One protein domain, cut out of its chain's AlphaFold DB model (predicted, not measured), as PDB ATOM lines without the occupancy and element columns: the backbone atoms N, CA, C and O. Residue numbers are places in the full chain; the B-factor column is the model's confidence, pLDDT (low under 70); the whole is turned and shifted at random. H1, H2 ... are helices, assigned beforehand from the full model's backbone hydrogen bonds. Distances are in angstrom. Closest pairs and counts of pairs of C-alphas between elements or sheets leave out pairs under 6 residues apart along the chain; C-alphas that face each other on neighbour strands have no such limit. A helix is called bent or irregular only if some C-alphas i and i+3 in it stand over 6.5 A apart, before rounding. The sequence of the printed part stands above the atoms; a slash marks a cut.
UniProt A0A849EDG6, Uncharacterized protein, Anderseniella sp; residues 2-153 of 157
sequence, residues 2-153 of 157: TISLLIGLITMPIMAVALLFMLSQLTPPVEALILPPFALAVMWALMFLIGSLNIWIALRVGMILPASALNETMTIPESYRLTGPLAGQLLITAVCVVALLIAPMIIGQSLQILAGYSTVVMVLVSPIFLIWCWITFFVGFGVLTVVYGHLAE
ATOM      1  N   THR A   2     124.487 100.794  87.924       53.91
ATOM      2  CA  THR A   2     124.653 102.262  87.810       53.91
ATOM      3  C   THR A   2     123.352 103.076  87.778       53.91
ATOM      4  O   THR A   2     123.257 104.058  88.508       53.91
ATOM      5  N   ILE A   3     122.344 102.689  86.984       53.97
ATOM      6  CA  ILE A   3     121.098 103.479  86.829       53.97
ATOM      7  C   ILE A   3     120.342 103.608  88.160       53.97
ATOM      8  O   ILE A   3     119.998 104.713  88.563       53.97
ATOM      9  N   SER A   4     120.155 102.503  88.885       47.94
ATOM     10  CA  SER A   4     119.473 102.479  90.188       47.94
ATOM     11  C   SER A   4     120.151 103.382  91.227       47.94
ATOM     12  O   SER A   4     119.474 103.995  92.046       47.94
ATOM     13  N   LEU A   5     121.484 103.495  91.170       52.69
ATOM     14  CA  LEU A   5     122.275 104.332  92.073       52.69
ATOM     15  C   LEU A   5     122.223 105.815  91.668       52.69
ATOM     16  O   LEU A   5     122.156 106.672  92.542       52.69
ATOM     17  N   LEU A   6     122.153 106.126  90.368       53.09
ATOM     18  CA  LEU A   6     121.885 107.480  89.860       53.09
ATOM     19  C   LEU A   6     120.476 107.969  90.220       53.09
ATOM     20  O   LEU A   6     120.321 109.091  90.693       53.09
ATOM     21  N   ILE A   7     119.456 107.123  90.047       56.09
ATOM     22  CA  ILE A   7     118.083 107.436  90.467       56.09
ATOM     23  C   ILE A   7     118.039 107.606  91.987       56.09
ATOM     24  O   ILE A   7     117.516 108.610  92.458       56.09
ATOM     25  N   GLY A   8     118.664 106.698  92.745       52.09
ATOM     26  CA  GLY A   8     118.811 106.817  94.197       52.09
ATOM     27  C   GLY A   8     119.519 108.102  94.637       52.09
ATOM     28  O   GLY A   8     119.129 108.688  95.637       52.09
ATOM     29  N   LEU A   9     120.504 108.592  93.880       52.97
ATOM     30  CA  LEU A   9     121.195 109.861  94.148       52.97
ATOM     31  C   LEU A   9     120.329 111.097  93.839       52.97
ATOM     32  O   LEU A   9     120.540 112.145  94.441       52.97
ATOM     33  N   ILE A  10     119.347 110.982  92.939       54.34
ATOM     34  CA  ILE A  10     118.372 112.042  92.627       54.34
ATOM     35  C   ILE A  10     117.196 112.016  93.617       54.34
ATOM     36  O   ILE A  10     116.716 113.070  94.033       54.34
ATOM     37  N   THR A  11     116.746 110.832  94.044       53.75
ATOM     38  CA  THR A  11     115.652 110.690  95.016       53.75
ATOM     39  C   THR A  11     116.110 110.820  96.467       53.75
ATOM     40  O   THR A  11     115.297 111.227  97.290       53.75
ATOM     41  N   MET A  12     117.385 110.579  96.798       49.16
ATOM     42  CA  MET A  12     117.953 110.816  98.138       49.16
ATOM     43  C   MET A  12     117.740 112.262  98.618       49.16
ATOM     44  O   MET A  12     117.171 112.423  99.693       49.16
ATOM     45  N   PRO A  13     118.093 113.320  97.855       49.59
ATOM     46  CA  PRO A  13     117.756 114.698  98.209       49.59
ATOM     47  C   PRO A  13     116.254 114.927  98.393       49.59
ATOM     48  O   PRO A  13     115.860 115.598  99.339       49.59
ATOM     49  N   ILE A  14     115.408 114.340  97.541       55.38
ATOM     50  CA  ILE A  14     113.946 114.500  97.615       55.38
ATOM     51  C   ILE A  14     113.390 113.831  98.882       55.38
ATOM     52  O   ILE A  14     112.593 114.436  99.595       55.38
ATOM     53  N   MET A  15     113.850 112.620  99.213       51.91
ATOM     54  CA  MET A  15     113.489 111.907 100.441       51.91
ATOM     55  C   MET A  15     114.067 112.573 101.692       51.91
ATOM     56  O   MET A  15     113.382 112.625 102.705       51.91
ATOM     57  N   ALA A  16     115.287 113.111 101.636       50.09
ATOM     58  CA  ALA A  16     115.894 113.846 102.741       50.09
ATOM     59  C   ALA A  16     115.156 115.166 103.004       50.09
ATOM     60  O   ALA A  16     114.851 115.470 104.151       50.09
ATOM     61  N   VAL A  17     114.793 115.911 101.956       54.75
ATOM     62  CA  VAL A  17     113.955 117.115 102.062       54.75
ATOM     63  C   VAL A  17     112.563 116.763 102.594       54.75
ATOM     64  O   VAL A  17     112.100 117.409 103.529       54.75
ATOM     65  N   ALA A  18     111.921 115.705 102.087       54.69
ATOM     66  CA  ALA A  18     110.635 115.236 102.608       54.69
ATOM     67  C   ALA A  18     110.723 114.810 104.086       54.69
ATOM     68  O   ALA A  18     109.854 115.169 104.875       54.69
ATOM     69  N   LEU A  19     111.792 114.113 104.486       56.66
ATOM     70  CA  LEU A  19     112.041 113.717 105.873       56.66
ATOM     71  C   LEU A  19     112.304 114.932 106.775       56.66
ATOM     72  O   LEU A  19     111.783 114.984 107.882       56.66
ATOM     73  N   LEU A  20     113.047 115.937 106.307       58.00
ATOM     74  CA  LEU A  20     113.247 117.192 107.039       58.00
ATOM     75  C   LEU A  20     111.929 117.976 107.193       58.00
ATOM     76  O   LEU A  20     111.668 118.502 108.272       58.00
ATOM     77  N   PHE A  21     111.055 117.974 106.179       59.78
ATOM     78  CA  PHE A  21     109.697 118.530 106.282       59.78
ATOM     79  C   PHE A  21     108.762 117.712 107.190       59.78
ATOM     80  O   PHE A  21     107.883 118.292 107.824       59.78
ATOM     81  N   MET A  22     108.951 116.394 107.305       57.75
ATOM     82  CA  MET A  22     108.265 115.574 108.315       57.75
ATOM     83  C   MET A  22     108.753 115.901 109.728       57.75
ATOM     84  O   MET A  22     107.941 116.080 110.635       57.75
ATOM     85  N   LEU A  23     110.069 116.022 109.912       59.31
ATOM     86  CA  LEU A  23     110.683 116.349 111.198       59.31
ATOM     87  C   LEU A  23     110.316 117.766 111.667       59.31
ATOM     88  O   LEU A  23     110.117 117.953 112.865       59.31
ATOM     89  N   SER A  24     110.127 118.738 110.767       60.72
ATOM     90  CA  SER A  24     109.658 120.077 111.162       60.72
ATOM     91  C   SER A  24     108.217 120.094 111.693       60.72
ATOM     92  O   SER A  24     107.875 120.992 112.460       60.72
ATOM     93  N   GLN A  25     107.388 119.078 111.400       56.12
ATOM     94  CA  GLN A  25     106.061 118.938 112.027       56.12
ATOM     95  C   GLN A  25     106.127 118.360 113.458       56.12
ATOM     96  O   GLN A  25     105.121 118.371 114.167       56.12
ATOM     97  N   LEU A  26     107.291 117.868 113.909       57.59
ATOM     98  CA  LEU A  26     107.530 117.486 115.311       57.59
ATOM     99  C   LEU A  26     107.909 118.686 116.194       57.59
ATOM    100  O   LEU A  26     107.969 118.557 117.416       57.59
ATOM    101  N   THR A  27     108.142 119.853 115.595       58.56
ATOM    102  CA  THR A  27     108.364 121.128 116.286       58.56
ATOM    103  C   THR A  27     107.148 122.048 116.140       58.56
ATOM    104  O   THR A  27     106.443 121.965 115.136       58.56
ATOM    105  N   PRO A  28     106.876 122.954 117.100       60.28
ATOM    106  CA  PRO A  28     105.927 124.042 116.875       60.28
ATOM    107  C   PRO A  28     106.359 124.873 115.651       60.28
ATOM    108  O   PRO A  28     107.565 125.060 115.467       60.28
ATOM    109  N   PRO A  29     105.430 125.407 114.836       66.44
ATOM    110  CA  PRO A  29     105.767 126.215 113.665       66.44
ATOM    111  C   PRO A  29     106.305 127.590 114.099       66.44
ATOM    112  O   PRO A  29     105.580 128.584 114.125       66.44
ATOM    113  N   VAL A  30     107.588 127.653 114.464       64.25
ATOM    114  CA  VAL A  30     108.246 128.868 114.986       64.25
ATOM    115  C   VAL A  30     108.182 130.015 113.971       64.25
ATOM    116  O   VAL A  30     108.046 131.179 114.337       64.25
ATOM    117  N   GLU A  31     108.190 129.688 112.681       66.94
ATOM    118  CA  GLU A  31     107.996 130.632 111.579       66.94
ATOM    119  C   GLU A  31     106.611 131.310 111.576       66.94
ATOM    120  O   GLU A  31     106.528 132.485 111.227       66.94
ATOM    121  N   ALA A  32     105.554 130.662 112.081       66.19
ATOM    122  CA  ALA A  32     104.250 131.300 112.308       66.19
ATOM    123  C   ALA A  32     104.229 132.227 113.544       66.19
ATOM    124  O   ALA A  32     103.287 132.997 113.722       66.19
ATOM    125  N   LEU A  33     105.265 132.166 114.390       68.12
ATOM    126  CA  LEU A  33     105.464 133.038 115.553       68.12
ATOM    127  C   LEU A  33     106.410 134.222 115.261       68.12
ATOM    128  O   LEU A  33     106.403 135.202 116.002       68.12
ATOM    129  N   ILE A  34     107.230 134.123 114.207       75.38
ATOM    130  CA  ILE A  34     108.259 135.110 113.832       75.38
ATOM    131  C   ILE A  34     107.859 135.922 112.589       75.38
ATOM    132  O   ILE A  34     108.163 137.115 112.515       75.38
ATOM    133  N   LEU A  35     107.216 135.306 111.591       78.31
ATOM    134  CA  LEU A  35     106.940 135.954 110.305       78.31
ATOM    135  C   LEU A  35     105.599 136.711 110.309       78.31
ATOM    136  O   LEU A  35     104.601 136.195 110.813       78.31
ATOM    137  N   PRO A  36     105.513 137.897 109.673       84.69
ATOM    138  CA  PRO A  36     104.229 138.552 109.449       84.69
ATOM    139  C   PRO A  36     103.357 137.715 108.487       84.69
ATOM    140  O   PRO A  36     103.900 137.104 107.560       84.69
ATOM    141  N   PRO A  37     102.011 137.731 108.612       81.00
ATOM    142  CA  PRO A  37     101.123 136.841 107.851       81.00
ATOM    143  C   PRO A  37     101.303 136.882 106.326       81.00
ATOM    144  O   PRO A  37     101.176 135.857 105.660       81.00
ATOM    145  N   PHE A  38     101.655 138.044 105.765       84.50
ATOM    146  CA  PHE A  38     101.967 138.184 104.340       84.50
ATOM    147  C   PHE A  38     103.210 137.382 103.920       84.50
ATOM    148  O   PHE A  38     103.178 136.700 102.899       84.50
ATOM    149  N   ALA A  39     104.286 137.407 104.714       82.56
ATOM    150  CA  ALA A  39     105.499 136.643 104.419       82.56
ATOM    151  C   ALA A  39     105.247 135.131 104.526       82.56
ATOM    152  O   ALA A  39     105.702 134.377 103.670       82.56
ATOM    153  N   LEU A  40     104.453 134.703 105.515       79.00
ATOM    154  CA  LEU A  40     104.024 133.310 105.658       79.00
ATOM    155  C   LEU A  40     103.194 132.848 104.442       79.00
ATOM    156  O   LEU A  40     103.449 131.778 103.892       79.00
ATOM    157  N   ALA A  41     102.252 133.670 103.966       81.94
ATOM    158  CA  ALA A  41     101.457 133.373 102.772       81.94
ATOM    159  C   ALA A  41     102.311 133.290 101.491       81.94
ATOM    160  O   ALA A  41     102.131 132.372 100.690       81.94
ATOM    161  N   VAL A  42     103.276 134.203 101.314       84.44
ATOM    162  CA  VAL A  42     104.238 134.161 100.196       84.44
ATOM    163  C   VAL A  42     105.114 132.905 100.264       84.44
ATOM    164  O   VAL A  42     105.325 132.264  99.236       84.44
ATOM    165  N   MET A  43     105.570 132.507 101.455       82.38
ATOM    166  CA  MET A  43     106.353 131.282 101.650       82.38
ATOM    167  C   MET A  43     105.570 130.033 101.221       82.38
ATOM    168  O   MET A  43     106.068 129.254 100.409       82.38
ATOM    169  N   TRP A  44     104.323 129.877 101.682       81.19
ATOM    170  CA  TRP A  44     103.463 128.757 101.276       81.19
ATOM    171  C   TRP A  44     103.158 128.757  99.772       81.19
ATOM    172  O   TRP A  44     103.196 127.697  99.146       81.19
ATOM    173  N   ALA A  45     102.916 129.923  99.164       84.81
ATOM    174  CA  ALA A  45     102.693 130.032  97.721       84.81
ATOM    175  C   ALA A  45     103.936 129.629  96.903       84.81
ATOM    176  O   ALA A  45     103.820 128.904  95.911       84.81
ATOM    177  N   LEU A  46     105.134 130.037  97.340       81.62
ATOM    178  CA  LEU A  46     106.398 129.623  96.725       81.62
ATOM    179  C   LEU A  46     106.656 128.122  96.909       81.62
ATOM    180  O   LEU A  46     107.024 127.458  95.942       81.62
ATOM    181  N   MET A  47     106.408 127.563  98.098       78.69
ATOM    182  CA  MET A  47     106.508 126.116  98.340       78.69
ATOM    183  C   MET A  47     105.550 125.316  97.450       78.69
ATOM    184  O   MET A  47     105.959 124.313  96.868       78.69
ATOM    185  N   PHE A  48     104.307 125.777  97.282       84.56
ATOM    186  CA  PHE A  48     103.327 125.145  96.398       84.56
ATOM    187  C   PHE A  48     103.779 125.166  94.930       84.56
ATOM    188  O   PHE A  48     103.722 124.143  94.243       84.56
ATOM    189  N   LEU A  49     104.278 126.310  94.449       85.94
ATOM    190  CA  LEU A  49     104.767 126.478  93.078       85.94
ATOM    191  C   LEU A  49     106.019 125.627  92.805       85.94
ATOM    192  O   LEU A  49     106.061 124.879  91.827       85.94
ATOM    193  N   ILE A  50     107.022 125.709  93.683       81.44
ATOM    194  CA  ILE A  50     108.289 124.970  93.567       81.44
ATOM    195  C   ILE A  50     108.037 123.466  93.706       81.44
ATOM    196  O   ILE A  50     108.576 122.686  92.919       81.44
ATOM    197  N   GLY A  51     107.185 123.048  94.644       81.31
ATOM    198  CA  GLY A  51     106.755 121.659  94.786       81.31
ATOM    199  C   GLY A  51     106.070 121.146  93.520       81.31
ATOM    200  O   GLY A  51     106.428 120.078  93.026       81.31
ATOM    201  N   SER A  52     105.145 121.924  92.946       84.94
ATOM    202  CA  SER A  52     104.396 121.519  91.744       84.94
ATOM    203  C   SER A  52     105.318 121.369  90.537       84.94
ATOM    204  O   SER A  52     105.213 120.393  89.795       84.94
ATOM    205  N   LEU A  53     106.282 122.281  90.379       84.12
ATOM    206  CA  LEU A  53     107.306 122.193  89.339       84.12
ATOM    207  C   LEU A  53     108.217 120.966  89.533       84.12
ATOM    208  O   LEU A  53     108.506 120.263  88.565       84.12
ATOM    209  N   ASN A  54     108.629 120.671  90.771       82.81
ATOM    210  CA  ASN A  54     109.450 119.496  91.077       82.81
ATOM    211  C   ASN A  54     108.701 118.184  90.807       82.81
ATOM    212  O   ASN A  54     109.257 117.309  90.145       82.81
ATOM    213  N   ILE A  55     107.444 118.046  91.247       83.19
ATOM    214  CA  ILE A  55     106.653 116.836  90.969       83.19
ATOM    215  C   ILE A  55     106.359 116.710  89.468       83.19
ATOM    216  O   ILE A  55     106.449 115.610  88.933       83.19
ATOM    217  N   TRP A  56     106.112 117.806  88.746       87.94
ATOM    218  CA  TRP A  56     105.941 117.762  87.289       87.94
ATOM    219  C   TRP A  56     107.196 117.259  86.555       87.94
ATOM    220  O   TRP A  56     107.100 116.389  85.684       87.94
ATOM    221  N   ILE A  57     108.384 117.741  86.940       85.31
ATOM    222  CA  ILE A  57     109.663 117.242  86.408       85.31
ATOM    223  C   ILE A  57     109.863 115.768  86.790       85.31
ATOM    224  O   ILE A  57     110.222 114.961  85.930       85.31
ATOM    225  N   ALA A  58     109.580 115.394  88.041       82.81
ATOM    226  CA  ALA A  58     109.686 114.018  88.515       82.81
ATOM    227  C   ALA A  58     108.729 113.065  87.777       82.81
ATOM    228  O   ALA A  58     109.129 111.952  87.459       82.81
ATOM    229  N   LEU A  59     107.516 113.500  87.419       85.81
ATOM    230  CA  LEU A  59     106.591 112.727  86.582       85.81
ATOM    231  C   LEU A  59     107.101 112.591  85.138       85.81
ATOM    232  O   LEU A  59     107.061 111.498  84.576       85.81
ATOM    233  N   ARG A  60     107.657 113.659  84.543       87.75
ATOM    234  CA  ARG A  60     108.237 113.614  83.183       87.75
ATOM    235  C   ARG A  60     109.495 112.743  83.061       87.75
ATOM    236  O   ARG A  60     109.797 112.267  81.966       87.75
ATOM    237  N   VAL A  61     110.249 112.560  84.145       85.88
ATOM    238  CA  VAL A  61     111.496 111.763  84.185       85.88
ATOM    239  C   VAL A  61     111.290 110.384  84.836       85.88
ATOM    240  O   VAL A  61     112.068 109.459  84.613       85.88
ATOM    241  N   GLY A  62     110.222 110.216  85.614       82.69
ATOM    242  CA  GLY A  62     109.963 109.034  86.434       82.69
ATOM    243  C   GLY A  62     109.593 107.770  85.663       82.69
ATOM    244  O   GLY A  62     109.636 106.700  86.258       82.69
ATOM    245  N   MET A  63     109.302 107.849  84.358       83.31
ATOM    246  CA  MET A  63     108.972 106.690  83.502       83.31
ATOM    247  C   MET A  63     110.105 105.652  83.439       83.31
ATOM    248  O   MET A  63     109.865 104.477  83.177       83.31
ATOM    249  N   ILE A  64     111.338 106.071  83.745       84.00
ATOM    250  CA  ILE A  64     112.506 105.189  83.865       84.00
ATOM    251  C   ILE A  64     112.308 104.146  84.985       84.00
ATOM    252  O   ILE A  64     112.854 103.049  84.896       84.00
ATOM    253  N   LEU A  65     111.516 104.448  86.024       81.81
ATOM    254  CA  LEU A  65     111.215 103.514  87.116       81.81
ATOM    255  C   LEU A  65     110.395 102.296  86.635       81.81
ATOM    256  O   LEU A  65     110.904 101.181  86.772       81.81
ATOM    257  N   PRO A  66     109.185 102.445  86.048       79.75
ATOM    258  CA  PRO A  66     108.449 101.316  85.480       79.75
ATOM    259  C   PRO A  66     109.174 100.654  84.298       79.75
ATOM    260  O   PRO A  66     109.199  99.427  84.256       79.75
ATOM    261  N   ALA A  67     109.858 101.407  83.423       81.81
ATOM    262  CA  ALA A  67     110.705 100.815  82.376       81.81
ATOM    263  C   ALA A  67     111.753  99.855  82.974       81.81
ATOM    264  O   ALA A  67     111.818  98.678  82.617       81.81
ATOM    265  N   SER A  68     112.506 100.316  83.980       81.50
ATOM    266  CA  SER A  68     113.508  99.494  84.665       81.50
ATOM    267  C   SER A  68     112.904  98.315  85.437       81.50
ATOM    268  O   SER A  68     113.621  97.341  85.661       81.50
ATOM    269  N   ALA A  69     111.633  98.375  85.846       80.94
ATOM    270  CA  ALA A  69     110.933  97.250  86.474       80.94
ATOM    271  C   ALA A  69     110.542  96.160  85.456       80.94
ATOM    272  O   ALA A  69     110.473  94.985  85.815       80.94
ATOM    273  N   LEU A  70     110.353  96.533  84.187       82.56
ATOM    274  CA  LEU A  70     110.134  95.620  83.059       82.56
ATOM    275  C   LEU A  70     111.448  95.139  82.401       82.56
ATOM    276  O   LEU A  70     111.414  94.314  81.494       82.56
ATOM    277  N   ASN A  71     112.607  95.585  82.903       83.00
ATOM    278  CA  ASN A  71     113.948  95.425  82.309       83.00
ATOM    279  C   ASN A  71     114.159  96.193  80.987       83.00
ATOM    280  O   ASN A  71     115.126  95.934  80.268       83.00
ATOM    281  N   GLU A  72     113.308  97.173  80.683       82.00
ATOM    282  CA  GLU A  72     113.460  98.057  79.527       82.00
ATOM    283  C   GLU A  72     114.432  99.208  79.837       82.00
ATOM    284  O   GLU A  72     114.385  99.842  80.896       82.00
ATOM    285  N   THR A  73     115.333  99.509  78.900       83.81
ATOM    286  CA  THR A  73     116.286 100.619  79.031       83.81
ATOM    287  C   THR A  73     115.688 101.913  78.485       83.81
ATOM    288  O   THR A  73     115.665 102.110  77.273       83.81
ATOM    289  N   MET A  74     115.258 102.814  79.373       84.25
ATOM    290  CA  MET A  74     114.781 104.155  79.017       84.25
ATOM    291  C   MET A  74     115.706 105.240  79.583       84.25
ATOM    292  O   MET A  74     116.076 105.205  80.759       84.25
ATOM    293  N   THR A  75     116.068 106.226  78.764       88.81
ATOM    294  CA  THR A  75     116.874 107.387  79.180       88.81
ATOM    295  C   THR A  75     116.013 108.597  79.570       88.81
ATOM    296  O   THR A  75     114.831 108.693  79.238       88.81
ATOM    297  N   ILE A  76     116.617 109.574  80.261       86.12
ATOM    298  CA  ILE A  76     115.945 110.822  80.676       86.12
ATOM    299  C   ILE A  76     115.356 111.605  79.479       86.12
ATOM    300  O   ILE A  76     114.191 112.007  79.566       86.12
ATOM    301  N   PRO A  77     116.072 111.800  78.347       88.75
ATOM    302  CA  PRO A  77     115.496 112.449  77.167       88.75
ATOM    303  C   PRO A  77     114.328 111.676  76.546       88.75
ATOM    304  O   PRO A  77     113.385 112.301  76.065       88.75
ATOM    305  N   GLU A  78     114.357 110.342  76.562       88.12
ATOM    306  CA  GLU A  78     113.265 109.508  76.040       88.12
ATOM    307  C   GLU A  78     112.023 109.617  76.926       88.12
ATOM    308  O   GLU A  78     110.961 109.962  76.414       88.12
ATOM    309  N   SER A  79     112.169 109.470  78.249       87.50
ATOM    310  CA  SER A  79     111.088 109.680  79.227       87.50
ATOM    311  C   SER A  79     110.411 111.048  79.059       87.50
ATOM    312  O   SER A  79     109.183 111.140  78.988       87.50
ATOM    313  N   TYR A  80     111.198 112.125  78.936       88.81
ATOM    314  CA  TYR A  80     110.663 113.486  78.804       88.81
ATOM    315  C   TYR A  80     110.083 113.774  77.401       88.81
ATOM    316  O   TYR A  80     109.222 114.646  77.265       88.81
ATOM    317  N   ARG A  81     110.502 113.058  76.345       90.94
ATOM    318  CA  ARG A  81     109.850 113.124  75.019       90.94
ATOM    319  C   ARG A  81     108.543 112.332  74.999       90.94
ATOM    320  O   ARG A  81     107.541 112.860  74.525       90.94
ATOM    321  N   LEU A  82     108.543 111.122  75.559       89.56
ATOM    322  CA  LEU A  82     107.381 110.236  75.668       89.56
ATOM    323  C   LEU A  82     106.241 110.892  76.461       89.56
ATOM    324  O   LEU A  82     105.095 110.866  76.030       89.56
ATOM    325  N   THR A  83     106.562 111.559  77.572       90.19
ATOM    326  CA  THR A  83     105.596 112.316  78.396       90.19
ATOM    327  C   THR A  83     105.227 113.695  77.833       90.19
ATOM    328  O   THR A  83     104.434 114.415  78.441       90.19
ATOM    329  N   GLY A  84     105.767 114.082  76.672       89.44
ATOM    330  CA  GLY A  84     105.494 115.363  76.014       89.44
ATOM    331  C   GLY A  84     104.006 115.635  75.732       89.44
ATOM    332  O   GLY A  84     103.527 116.694  76.138       89.44
ATOM    333  N   PRO A  85     103.250 114.708  75.106       90.62
ATOM    334  CA  PRO A  85     101.836 114.915  74.781       90.62
ATOM    335  C   PRO A  85     100.940 115.158  76.002       90.62
ATOM    336  O   PRO A  85     100.002 115.944  75.917       90.62
ATOM    337  N   LEU A  86     101.255 114.539  77.147       89.94
ATOM    338  CA  LEU A  86     100.477 114.679  78.386       89.94
ATOM    339  C   LEU A  86     101.016 115.769  79.323       89.94
ATOM    340  O   LEU A  86     100.557 115.878  80.459       89.94
ATOM    341  N   ALA A  87     102.001 116.571  78.905       89.44
ATOM    342  CA  ALA A  87     102.738 117.455  79.813       89.44
ATOM    343  C   ALA A  87     101.840 118.437  80.595       89.44
ATOM    344  O   ALA A  87     102.160 118.760  81.739       89.44
ATOM    345  N   GLY A  88     100.708 118.867  80.023       89.75
ATOM    346  CA  GLY A  88      99.702 119.680  80.719       89.75
ATOM    347  C   GLY A  88      98.875 118.895  81.747       89.75
ATOM    348  O   GLY A  88      98.653 119.382  82.853       89.75
ATOM    349  N   GLN A  89      98.475 117.659  81.434       90.31
ATOM    350  CA  GLN A  89      97.771 116.784  82.381       90.31
ATOM    351  C   GLN A  89      98.689 116.390  83.542       90.31
ATOM    352  O   GLN A  89      98.278 116.492  84.692       90.31
ATOM    353  N   LEU A  90      99.958 116.065  83.268       89.06
ATOM    354  CA  LEU A  90     100.963 115.804  84.304       89.06
ATOM    355  C   LEU A  90     101.217 117.024  85.202       89.06
ATOM    356  O   LEU A  90     101.546 116.850  86.373       89.06
ATOM    357  N   LEU A  91     101.060 118.252  84.690       91.38
ATOM    358  CA  LEU A  91     101.155 119.465  85.508       91.38
ATOM    359  C   LEU A  91      99.944 119.597  86.439       91.38
ATOM    360  O   LEU A  91     100.123 119.878  87.621       91.38
ATOM    361  N   ILE A  92      98.732 119.321  85.944       92.56
ATOM    362  CA  ILE A  92      97.519 119.253  86.775       92.56
ATOM    363  C   ILE A  92      97.684 118.169  87.851       92.56
ATOM    364  O   ILE A  92      97.464 118.444  89.027       92.56
ATOM    365  N   THR A  93      98.154 116.971  87.490       88.69
ATOM    366  CA  THR A  93      98.419 115.890  88.451       88.69
ATOM    367  C   THR A  93      99.464 116.294  89.492       88.69
ATOM    368  O   THR A  93      99.251 116.052  90.676       88.69
ATOM    369  N   ALA A  94     100.556 116.956  89.095       87.25
ATOM    370  CA  ALA A  94     101.564 117.456  90.029       87.25
ATOM    371  C   ALA A  94     100.984 118.485  91.015       87.25
ATOM    372  O   ALA A  94     101.190 118.356  92.221       87.25
ATOM    373  N   VAL A  95     100.198 119.448  90.523       90.75
ATOM    374  CA  VAL A  95      99.475 120.435  91.344       90.75
ATOM    375  C   VAL A  95      98.511 119.745  92.319       90.75
ATOM    376  O   VAL A  95      98.480 120.094  93.499       90.75
ATOM    377  N   CYS A  96      97.773 118.721  91.878       89.25
ATOM    378  CA  CYS A  96      96.893 117.933  92.743       89.25
ATOM    379  C   CYS A  96      97.661 117.141  93.815       89.25
ATOM    380  O   CYS A  96      97.234 117.131  94.966       89.25
ATOM    381  N   VAL A  97      98.795 116.514  93.481       85.62
ATOM    382  CA  VAL A  97      99.625 115.775  94.454       85.62
ATOM    383  C   VAL A  97     100.249 116.724  95.484       85.62
ATOM    384  O   VAL A  97     100.304 116.384  96.663       85.62
ATOM    385  N   VAL A  98     100.656 117.934  95.090       85.56
ATOM    386  CA  VAL A  98     101.172 118.951  96.027       85.56
ATOM    387  C   VAL A  98     100.068 119.528  96.909       85.56
ATOM    388  O   VAL A  98     100.278 119.677  98.112       85.56
ATOM    389  N   ALA A  99      98.878 119.785  96.360       87.06
ATOM    390  CA  ALA A  99      97.712 120.162  97.157       87.06
ATOM    391  C   ALA A  99      97.356 119.071  98.181       87.06
ATOM    392  O   ALA A  99      97.126 119.384  99.350       87.06
ATOM    393  N   LEU A 100      97.392 117.796  97.772       84.31
ATOM    394  CA  LEU A 100      97.192 116.651  98.658       84.31
ATOM    395  C   LEU A 100      98.264 116.605  99.758       84.31
ATOM    396  O   LEU A 100      97.922 116.432 100.922       84.31
ATOM    397  N   LEU A 101      99.543 116.808  99.424       79.25
ATOM    398  CA  LEU A 101     100.660 116.777 100.377       79.25
ATOM    399  C   LEU A 101     100.598 117.917 101.410       79.25
ATOM    400  O   LEU A 101     100.888 117.692 102.585       79.25
ATOM    401  N   ILE A 102     100.215 119.124 100.986       79.25
ATOM    402  CA  ILE A 102     100.217 120.334 101.827       79.25
ATOM    403  C   ILE A 102      98.935 120.475 102.665       79.25
ATOM    404  O   ILE A 102      98.994 121.017 103.772       79.25
ATOM    405  N   ALA A 103      97.783 119.971 102.208       82.12
ATOM    406  CA  ALA A 103      96.507 120.146 102.912       82.12
ATOM    407  C   ALA A 103      96.526 119.731 104.406       82.12
ATOM    408  O   ALA A 103      96.066 120.528 105.231       82.12
ATOM    409  N   PRO A 104      97.096 118.580 104.822       77.94
ATOM    410  CA  PRO A 104      97.157 118.228 106.238       77.94
ATOM    411  C   PRO A 104      98.186 119.047 107.028       77.94
ATOM    412  O   PRO A 104      98.031 119.162 108.240       77.94
ATOM    413  N   MET A 105      99.190 119.659 106.382       75.50
ATOM    414  CA  MET A 105     100.092 120.611 107.052       75.50
ATOM    415  C   MET A 105      99.312 121.864 107.465       75.50
ATOM    416  O   MET A 105      99.374 122.283 108.619       75.50
ATOM    417  N   ILE A 106      98.507 122.413 106.546       77.75
ATOM    418  CA  ILE A 106      97.650 123.581 106.807       77.75
ATOM    419  C   ILE A 106      96.610 123.251 107.885       77.75
ATOM    420  O   ILE A 106      96.438 124.028 108.825       77.75
ATOM    421  N   ILE A 107      95.947 122.093 107.796       79.94
ATOM    422  CA  ILE A 107      94.965 121.646 108.797       79.94
ATOM    423  C   ILE A 107      95.640 121.451 110.163       79.94
ATOM    424  O   ILE A 107      95.157 121.977 111.163       79.94
ATOM    425  N   GLY A 108      96.778 120.753 110.210       77.94
ATOM    426  CA  GLY A 108      97.527 120.483 111.436       77.94
ATOM    427  C   GLY A 108      98.008 121.755 112.134       77.94
ATOM    428  O   GLY A 108      97.779 121.915 113.332       77.94
ATOM    429  N   GLN A 109      98.596 122.699 111.393       74.75
ATOM    430  CA  GLN A 109      99.016 123.990 111.948       74.75
ATOM    431  C   GLN A 109      97.818 124.847 112.388       74.75
ATOM    432  O   GLN A 109      97.877 125.475 113.442       74.75
ATOM    433  N   SER A 110      96.700 124.816 111.655       76.69
ATOM    434  CA  SER A 110      95.474 125.536 112.040       76.69
ATOM    435  C   SER A 110      94.858 124.988 113.334       76.69
ATOM    436  O   SER A 110      94.472 125.762 114.211       76.69
ATOM    437  N   LEU A 111      94.823 123.658 113.497       78.50
ATOM    438  CA  LEU A 111      94.397 122.997 114.738       78.50
ATOM    439  C   LEU A 111      95.355 123.299 115.900       78.50
ATOM    440  O   LEU A 111      94.898 123.569 117.007       78.50
ATOM    441  N   GLN A 112      96.667 123.310 115.650       74.31
ATOM    442  CA  GLN A 112      97.688 123.677 116.637       74.31
ATOM    443  C   GLN A 112      97.528 125.117 117.140       74.31
ATOM    444  O   GLN A 112      97.586 125.342 118.348       74.31
ATOM    445  N   ILE A 113      97.294 126.078 116.241       75.25
ATOM    446  CA  ILE A 113      97.054 127.486 116.593       75.25
ATOM    447  C   ILE A 113      95.773 127.614 117.431       75.25
ATOM    448  O   ILE A 113      95.796 128.236 118.493       75.25
ATOM    449  N   LEU A 114      94.676 126.976 117.004       80.12
ATOM    450  CA  LEU A 114      93.397 127.000 117.723       80.12
ATOM    451  C   LEU A 114      93.479 126.333 119.110       80.12
ATOM    452  O   LEU A 114      92.831 126.787 120.050       80.12
ATOM    453  N   ALA A 115      94.290 125.282 119.250       80.31
ATOM    454  CA  ALA A 115      94.505 124.547 120.498       80.31
ATOM    455  C   ALA A 115      95.670 125.085 121.357       80.31
ATOM    456  O   ALA A 115      96.137 124.384 122.258       80.31
ATOM    457  N   GLY A 116      96.174 126.295 121.077       76.00
ATOM    458  CA  GLY A 116      97.213 126.947 121.884       76.00
ATOM    459  C   GLY A 116      98.545 126.189 121.943       76.00
ATOM    460  O   GLY A 116      99.211 126.208 122.975       76.00
ATOM    461  N   TYR A 117      98.914 125.495 120.862       73.00
ATOM    462  CA  TYR A 117     100.109 124.647 120.746       73.00
ATOM    463  C   TYR A 117     100.195 123.493 121.765       73.00
ATOM    464  O   TYR A 117     101.285 123.073 122.152       73.00
ATOM    465  N   SER A 118      99.048 122.938 122.173       75.44
ATOM    466  CA  SER A 118      98.984 121.752 123.036       75.44
ATOM    467  C   SER A 118      99.810 120.574 122.493       75.44
ATOM    468  O   SER A 118      99.569 120.068 121.396       75.44
ATOM    469  N   THR A 119     100.742 120.063 123.300       70.94
ATOM    470  CA  THR A 119     101.571 118.891 122.960       70.94
ATOM    471  C   THR A 119     100.745 117.625 122.723       70.94
ATOM    472  O   THR A 119     101.146 116.775 121.930       70.94
ATOM    473  N   VAL A 120      99.560 117.515 123.334       73.56
ATOM    474  CA  VAL A 120      98.616 116.413 123.079       73.56
ATOM    475  C   VAL A 120      98.116 116.445 121.631       73.56
ATOM    476  O   VAL A 120      97.999 115.398 120.999       73.56
ATOM    477  N   VAL A 121      97.875 117.636 121.072       71.06
ATOM    478  CA  VAL A 121      97.430 117.785 119.678       71.06
ATOM    479  C   VAL A 121      98.567 117.450 118.709       71.06
ATOM    480  O   VAL A 121      98.324 116.726 117.747       71.06
ATOM    481  N   MET A 122      99.819 117.824 119.006       67.88
ATOM    482  CA  MET A 122     100.986 117.383 118.217       67.88
ATOM    483  C   MET A 122     101.107 115.854 118.147       67.88
ATOM    484  O   MET A 122     101.267 115.297 117.059       67.88
ATOM    485  N   VAL A 123     100.992 115.175 119.294       71.75
ATOM    486  CA  VAL A 123     101.108 113.707 119.395       71.75
ATOM    487  C   VAL A 123      99.988 112.980 118.638       71.75
ATOM    488  O   VAL A 123     100.215 111.883 118.137       71.75
ATOM    489  N   LEU A 124      98.805 113.588 118.502       74.94
ATOM    490  CA  LEU A 124      97.685 113.019 117.741       74.94
ATOM    491  C   LEU A 124      97.738 113.354 116.239       74.94
ATOM    492  O   LEU A 124      97.391 112.510 115.415       74.94
ATOM    493  N   VAL A 125      98.185 114.556 115.863       74.19
ATOM    494  CA  VAL A 125      98.246 115.005 114.458       74.19
ATOM    495  C   VAL A 125      99.444 114.403 113.713       74.19
ATOM    496  O   VAL A 125      99.308 114.027 112.547       74.19
ATOM    497  N   SER A 126     100.605 114.264 114.361       72.50
ATOM    498  CA  SER A 126     101.836 113.795 113.700       72.50
ATOM    499  C   SER A 126     101.738 112.374 113.096       72.50
ATOM    500  O   SER A 126     102.120 112.211 111.933       72.50
ATOM    501  N   PRO A 127     101.163 111.353 113.771       74.88
ATOM    502  CA  PRO A 127     100.973 110.028 113.171       74.88
ATOM    503  C   PRO A 127     100.027 110.043 111.964       74.88
ATOM    504  O   PRO A 127     100.275 109.355 110.976       74.88
ATOM    505  N   ILE A 128      98.967 110.860 112.015       78.94
ATOM    506  CA  ILE A 128      98.009 111.023 110.910       78.94
ATOM    507  C   ILE A 128      98.707 111.659 109.700       78.94
ATOM    508  O   ILE A 128      98.539 111.187 108.575       78.94
ATOM    509  N   PHE A 129      99.547 112.674 109.931       76.19
ATOM    510  CA  PHE A 129     100.369 113.291 108.889       76.19
ATOM    511  C   PHE A 129     101.334 112.286 108.240       76.19
ATOM    512  O   PHE A 129     101.395 112.202 107.013       76.19
ATOM    513  N   LEU A 130     102.030 111.466 109.037       75.19
ATOM    514  CA  LEU A 130     102.949 110.444 108.524       75.19
ATOM    515  C   LEU A 130     102.231 109.414 107.630       75.19
ATOM    516  O   LEU A 130     102.708 109.118 106.531       75.19
ATOM    517  N   ILE A 131     101.068 108.917 108.065       81.19
ATOM    518  CA  ILE A 131     100.219 108.005 107.279       81.19
ATOM    519  C   ILE A 131      99.768 108.676 105.973       81.19
ATOM    520  O   ILE A 131      99.795 108.055 104.911       81.19
ATOM    521  N   TRP A 132      99.397 109.955 106.018       82.06
ATOM    522  CA  TRP A 132      98.962 110.692 104.835       82.06
ATOM    523  C   TRP A 132     100.084 110.912 103.811       82.06
ATOM    524  O   TRP A 132      99.876 110.720 102.610       82.06
ATOM    525  N   CYS A 133     101.291 111.267 104.257       74.50
ATOM    526  CA  CYS A 133     102.454 111.366 103.374       74.50
ATOM    527  C   CYS A 133     102.800 110.011 102.740       74.50
ATOM    528  O   CYS A 133     103.130 109.960 101.555       74.50
ATOM    529  N   TRP A 134     102.672 108.917 103.496       75.69
ATOM    530  CA  TRP A 134     102.854 107.552 102.996       75.69
ATOM    531  C   TRP A 134     101.824 107.210 101.904       75.69
ATOM    532  O   TRP A 134     102.210 106.789 100.815       75.69
ATOM    533  N   ILE A 135     100.536 107.505 102.117       82.75
ATOM    534  CA  ILE A 135      99.485 107.367 101.086       82.75
ATOM    535  C   ILE A 135      99.813 108.220  99.847       82.75
ATOM    536  O   ILE A 135      99.774 107.721  98.723       82.75
ATOM    537  N   THR A 136     100.190 109.486 100.042       78.88
ATOM    538  CA  THR A 136     100.524 110.427  98.955       78.88
ATOM    539  C   THR A 136     101.706 109.935  98.109       78.88
ATOM    540  O   THR A 136     101.694 110.065  96.885       78.88
ATOM    541  N   PHE A 137     102.702 109.306  98.739       76.62
ATOM    542  CA  PHE A 137     103.833 108.671  98.061       76.62
ATOM    543  C   PHE A 137     103.380 107.509  97.160       76.62
ATOM    544  O   PHE A 137     103.755 107.468  95.987       76.62
ATOM    545  N   PHE A 138     102.511 106.613  97.649       79.94
ATOM    546  CA  PHE A 138     101.961 105.526  96.825       79.94
ATOM    547  C   PHE A 138     101.071 106.023  95.680       79.94
ATOM    548  O   PHE A 138     101.142 105.464  94.585       79.94
ATOM    549  N   VAL A 139     100.310 107.106  95.875       82.12
ATOM    550  CA  VAL A 139      99.574 107.772  94.782       82.12
ATOM    551  C   VAL A 139     100.540 108.255  93.691       82.12
ATOM    552  O   VAL A 139     100.288 108.013  92.512       82.12
ATOM    553  N   GLY A 140     101.677 108.854  94.059       77.50
ATOM    554  CA  GLY A 140     102.713 109.267  93.103       77.50
ATOM    555  C   GLY A 140     103.282 108.108  92.272       77.50
ATOM    556  O   GLY A 140     103.426 108.233  91.055       77.50
ATOM    557  N   PHE A 141     103.543 106.955  92.896       75.94
ATOM    558  CA  PHE A 141     103.983 105.749  92.180       75.94
ATOM    559  C   PHE A 141     102.882 105.139  91.297       75.94
ATOM    560  O   PHE A 141     103.175 104.713  90.181       75.94
ATOM    561  N   GLY A 142     101.623 105.142  91.748       81.75
ATOM    562  CA  GLY A 142     100.482 104.685  90.949       81.75
ATOM    563  C   GLY A 142     100.240 105.543  89.702       81.75
ATOM    564  O   GLY A 142      99.976 105.012  88.627       81.75
ATOM    565  N   VAL A 143     100.412 106.865  89.806       84.12
ATOM    566  CA  VAL A 143     100.377 107.766  88.640       84.12
ATOM    567  C   VAL A 143     101.460 107.386  87.628       84.12
ATOM    568  O   VAL A 143     101.161 107.287  86.440       84.12
ATOM    569  N   LEU A 144     102.697 107.127  88.071       80.88
ATOM    570  CA  LEU A 144     103.785 106.734  87.169       80.88
ATOM    571  C   LEU A 144     103.492 105.425  86.421       80.88
ATOM    572  O   LEU A 144     103.762 105.352  85.224       80.88
ATOM    573  N   THR A 145     102.927 104.405  87.077       80.44
ATOM    574  CA  THR A 145     102.625 103.125  86.410       80.44
ATOM    575  C   THR A 145     101.444 103.224  85.443       80.44
ATOM    576  O   THR A 145     101.511 102.645  84.360       80.44
ATOM    577  N   VAL A 146     100.402 104.000  85.766       86.19
ATOM    578  CA  VAL A 146      99.270 104.253  84.849       86.19
ATOM    579  C   VAL A 146      99.718 105.061  83.627       86.19
ATOM    580  O   VAL A 146      99.424 104.682  82.493       86.19
ATOM    581  N   VAL A 147     100.491 106.133  83.830       83.25
ATOM    582  CA  VAL A 147     101.031 106.955  82.732       83.25
ATOM    583  C   VAL A 147     101.994 106.143  81.856       83.25
ATOM    584  O   VAL A 147     101.975 106.306  80.634       83.25
ATOM    585  N   TYR A 148     102.779 105.224  82.436       81.12
ATOM    586  CA  TYR A 148     103.599 104.279  81.670       81.12
ATOM    587  C   TYR A 148     102.757 103.337  80.813       81.12
ATOM    588  O   TYR A 148     102.979 103.249  79.606       81.12
ATOM    589  N   GLY A 149     101.757 102.687  81.412       81.12
ATOM    590  CA  GLY A 149     100.874 101.774  80.692       81.12
ATOM    591  C   GLY A 149     100.136 102.451  79.539       81.12
ATOM    592  O   GLY A 149      99.985 101.857  78.474       81.12
ATOM    593  N   HIS A 150      99.745 103.715  79.708       86.94
ATOM    594  CA  HIS A 150      99.126 104.481  78.633       86.94
ATOM    595  C   HIS A 150     100.111 104.848  77.512       86.94
ATOM    596  O   HIS A 150      99.809 104.630  76.341       86.94
ATOM    597  N   LEU A 151     101.289 105.389  77.844       84.38
ATOM    598  CA  LEU A 151     102.204 105.960  76.844       84.38
ATOM    599  C   LEU A 151     103.162 104.955  76.195       84.38
ATOM    600  O   LEU A 151     103.453 105.087  75.009       84.38
ATOM    601  N   ALA A 152     103.678 103.987  76.952       82.50
ATOM    602  CA  ALA A 152     104.583 102.961  76.434       82.50
ATOM    603  C   ALA A 152     103.795 101.740  75.934       82.50
ATOM    604  O   ALA A 152     103.983 101.287  74.806       82.50
ATOM    605  N   GLU A 153     102.856 101.242  76.742       82.81
ATOM    606  CA  GLU A 153     102.125  99.995  76.462       82.81
ATOM    607  C   GLU A 153     100.795 100.216  75.704       82.81
ATOM    608  O   GLU A 153     100.094  99.248  75.410       82.81
TER     609      GLU A 153
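This is residues 2 to 153 of the 157 residues of an uncharacterized protein of Anderseniella sp (UniProt A0A849EDG6). An elongated, helical model is built round a long hairpin, H7 side by side with the bent helix H6, and H3 crosses H6a. H1 runs loosely along the long axis without touching any helix; short H4 and H5 sit at one end, and H2 at the other. The printed part has 152 residues with seven named helices, H1 to H7 in chain order, no named strand, and the class is all helix. It is only just compact, close to loose, with a radius of gyration of the C-alphas of 17.8 A and spans of 53 by 28 by 24 A.

H7, residues 119 to 151, measures 47.9 A and ends at C-alpha 151 (102.204, 105.960, 76.844); it is neither bent nor irregular, but only just: C-alphas 124 and 127 are 6.4 A apart. H6, residues 87 to 114, was assigned as one helix by its hydrogen bonds but is bent: C-alphas 101 and 104 are 7.0 A apart. Its arms are H6a, residues 87 to 101, 20.7 A, and H6b, residues 104 to 114, 14.9 A. H3, residues 37 to 61, measures 36.0 A. H1, residues 2 to 24, 33.0 A, begins at C-alpha 2 (124.653, 102.262, 87.810) and has a kink of 32 degrees near residue 11. H2 is residues 31 to 34, H4 64 to 69, H5 76 to 82.

H6b and H7 form a helical hairpin, touching at a shallow tilt of 17 degrees, opposite ways; the closest C-alphas, Gly 108 and Val 125, are 6.3 A apart. H3 touches H6a at a steep tilt of 49 degrees, with C-alphas Ser 52 and Val 95 5.1 A apart. H1 and H7 are close but not clearly touching, with C-alphas Met 22 and Leu 130 7.4 A apart. Every O i to N i+4 pair is within hydrogen-bond range in H3, H4, H5, H6a and H6b, against 17 of 19 in H1 and 27 of 29 in H7; H2 is too short for such a pair.

The C-alphas farthest apart, Thr 73 and Gly 116, are 53.8 A apart. The printed part has no cut, and no link is long. Residues 2 to 33 and residue 122 are under pLDDT 70.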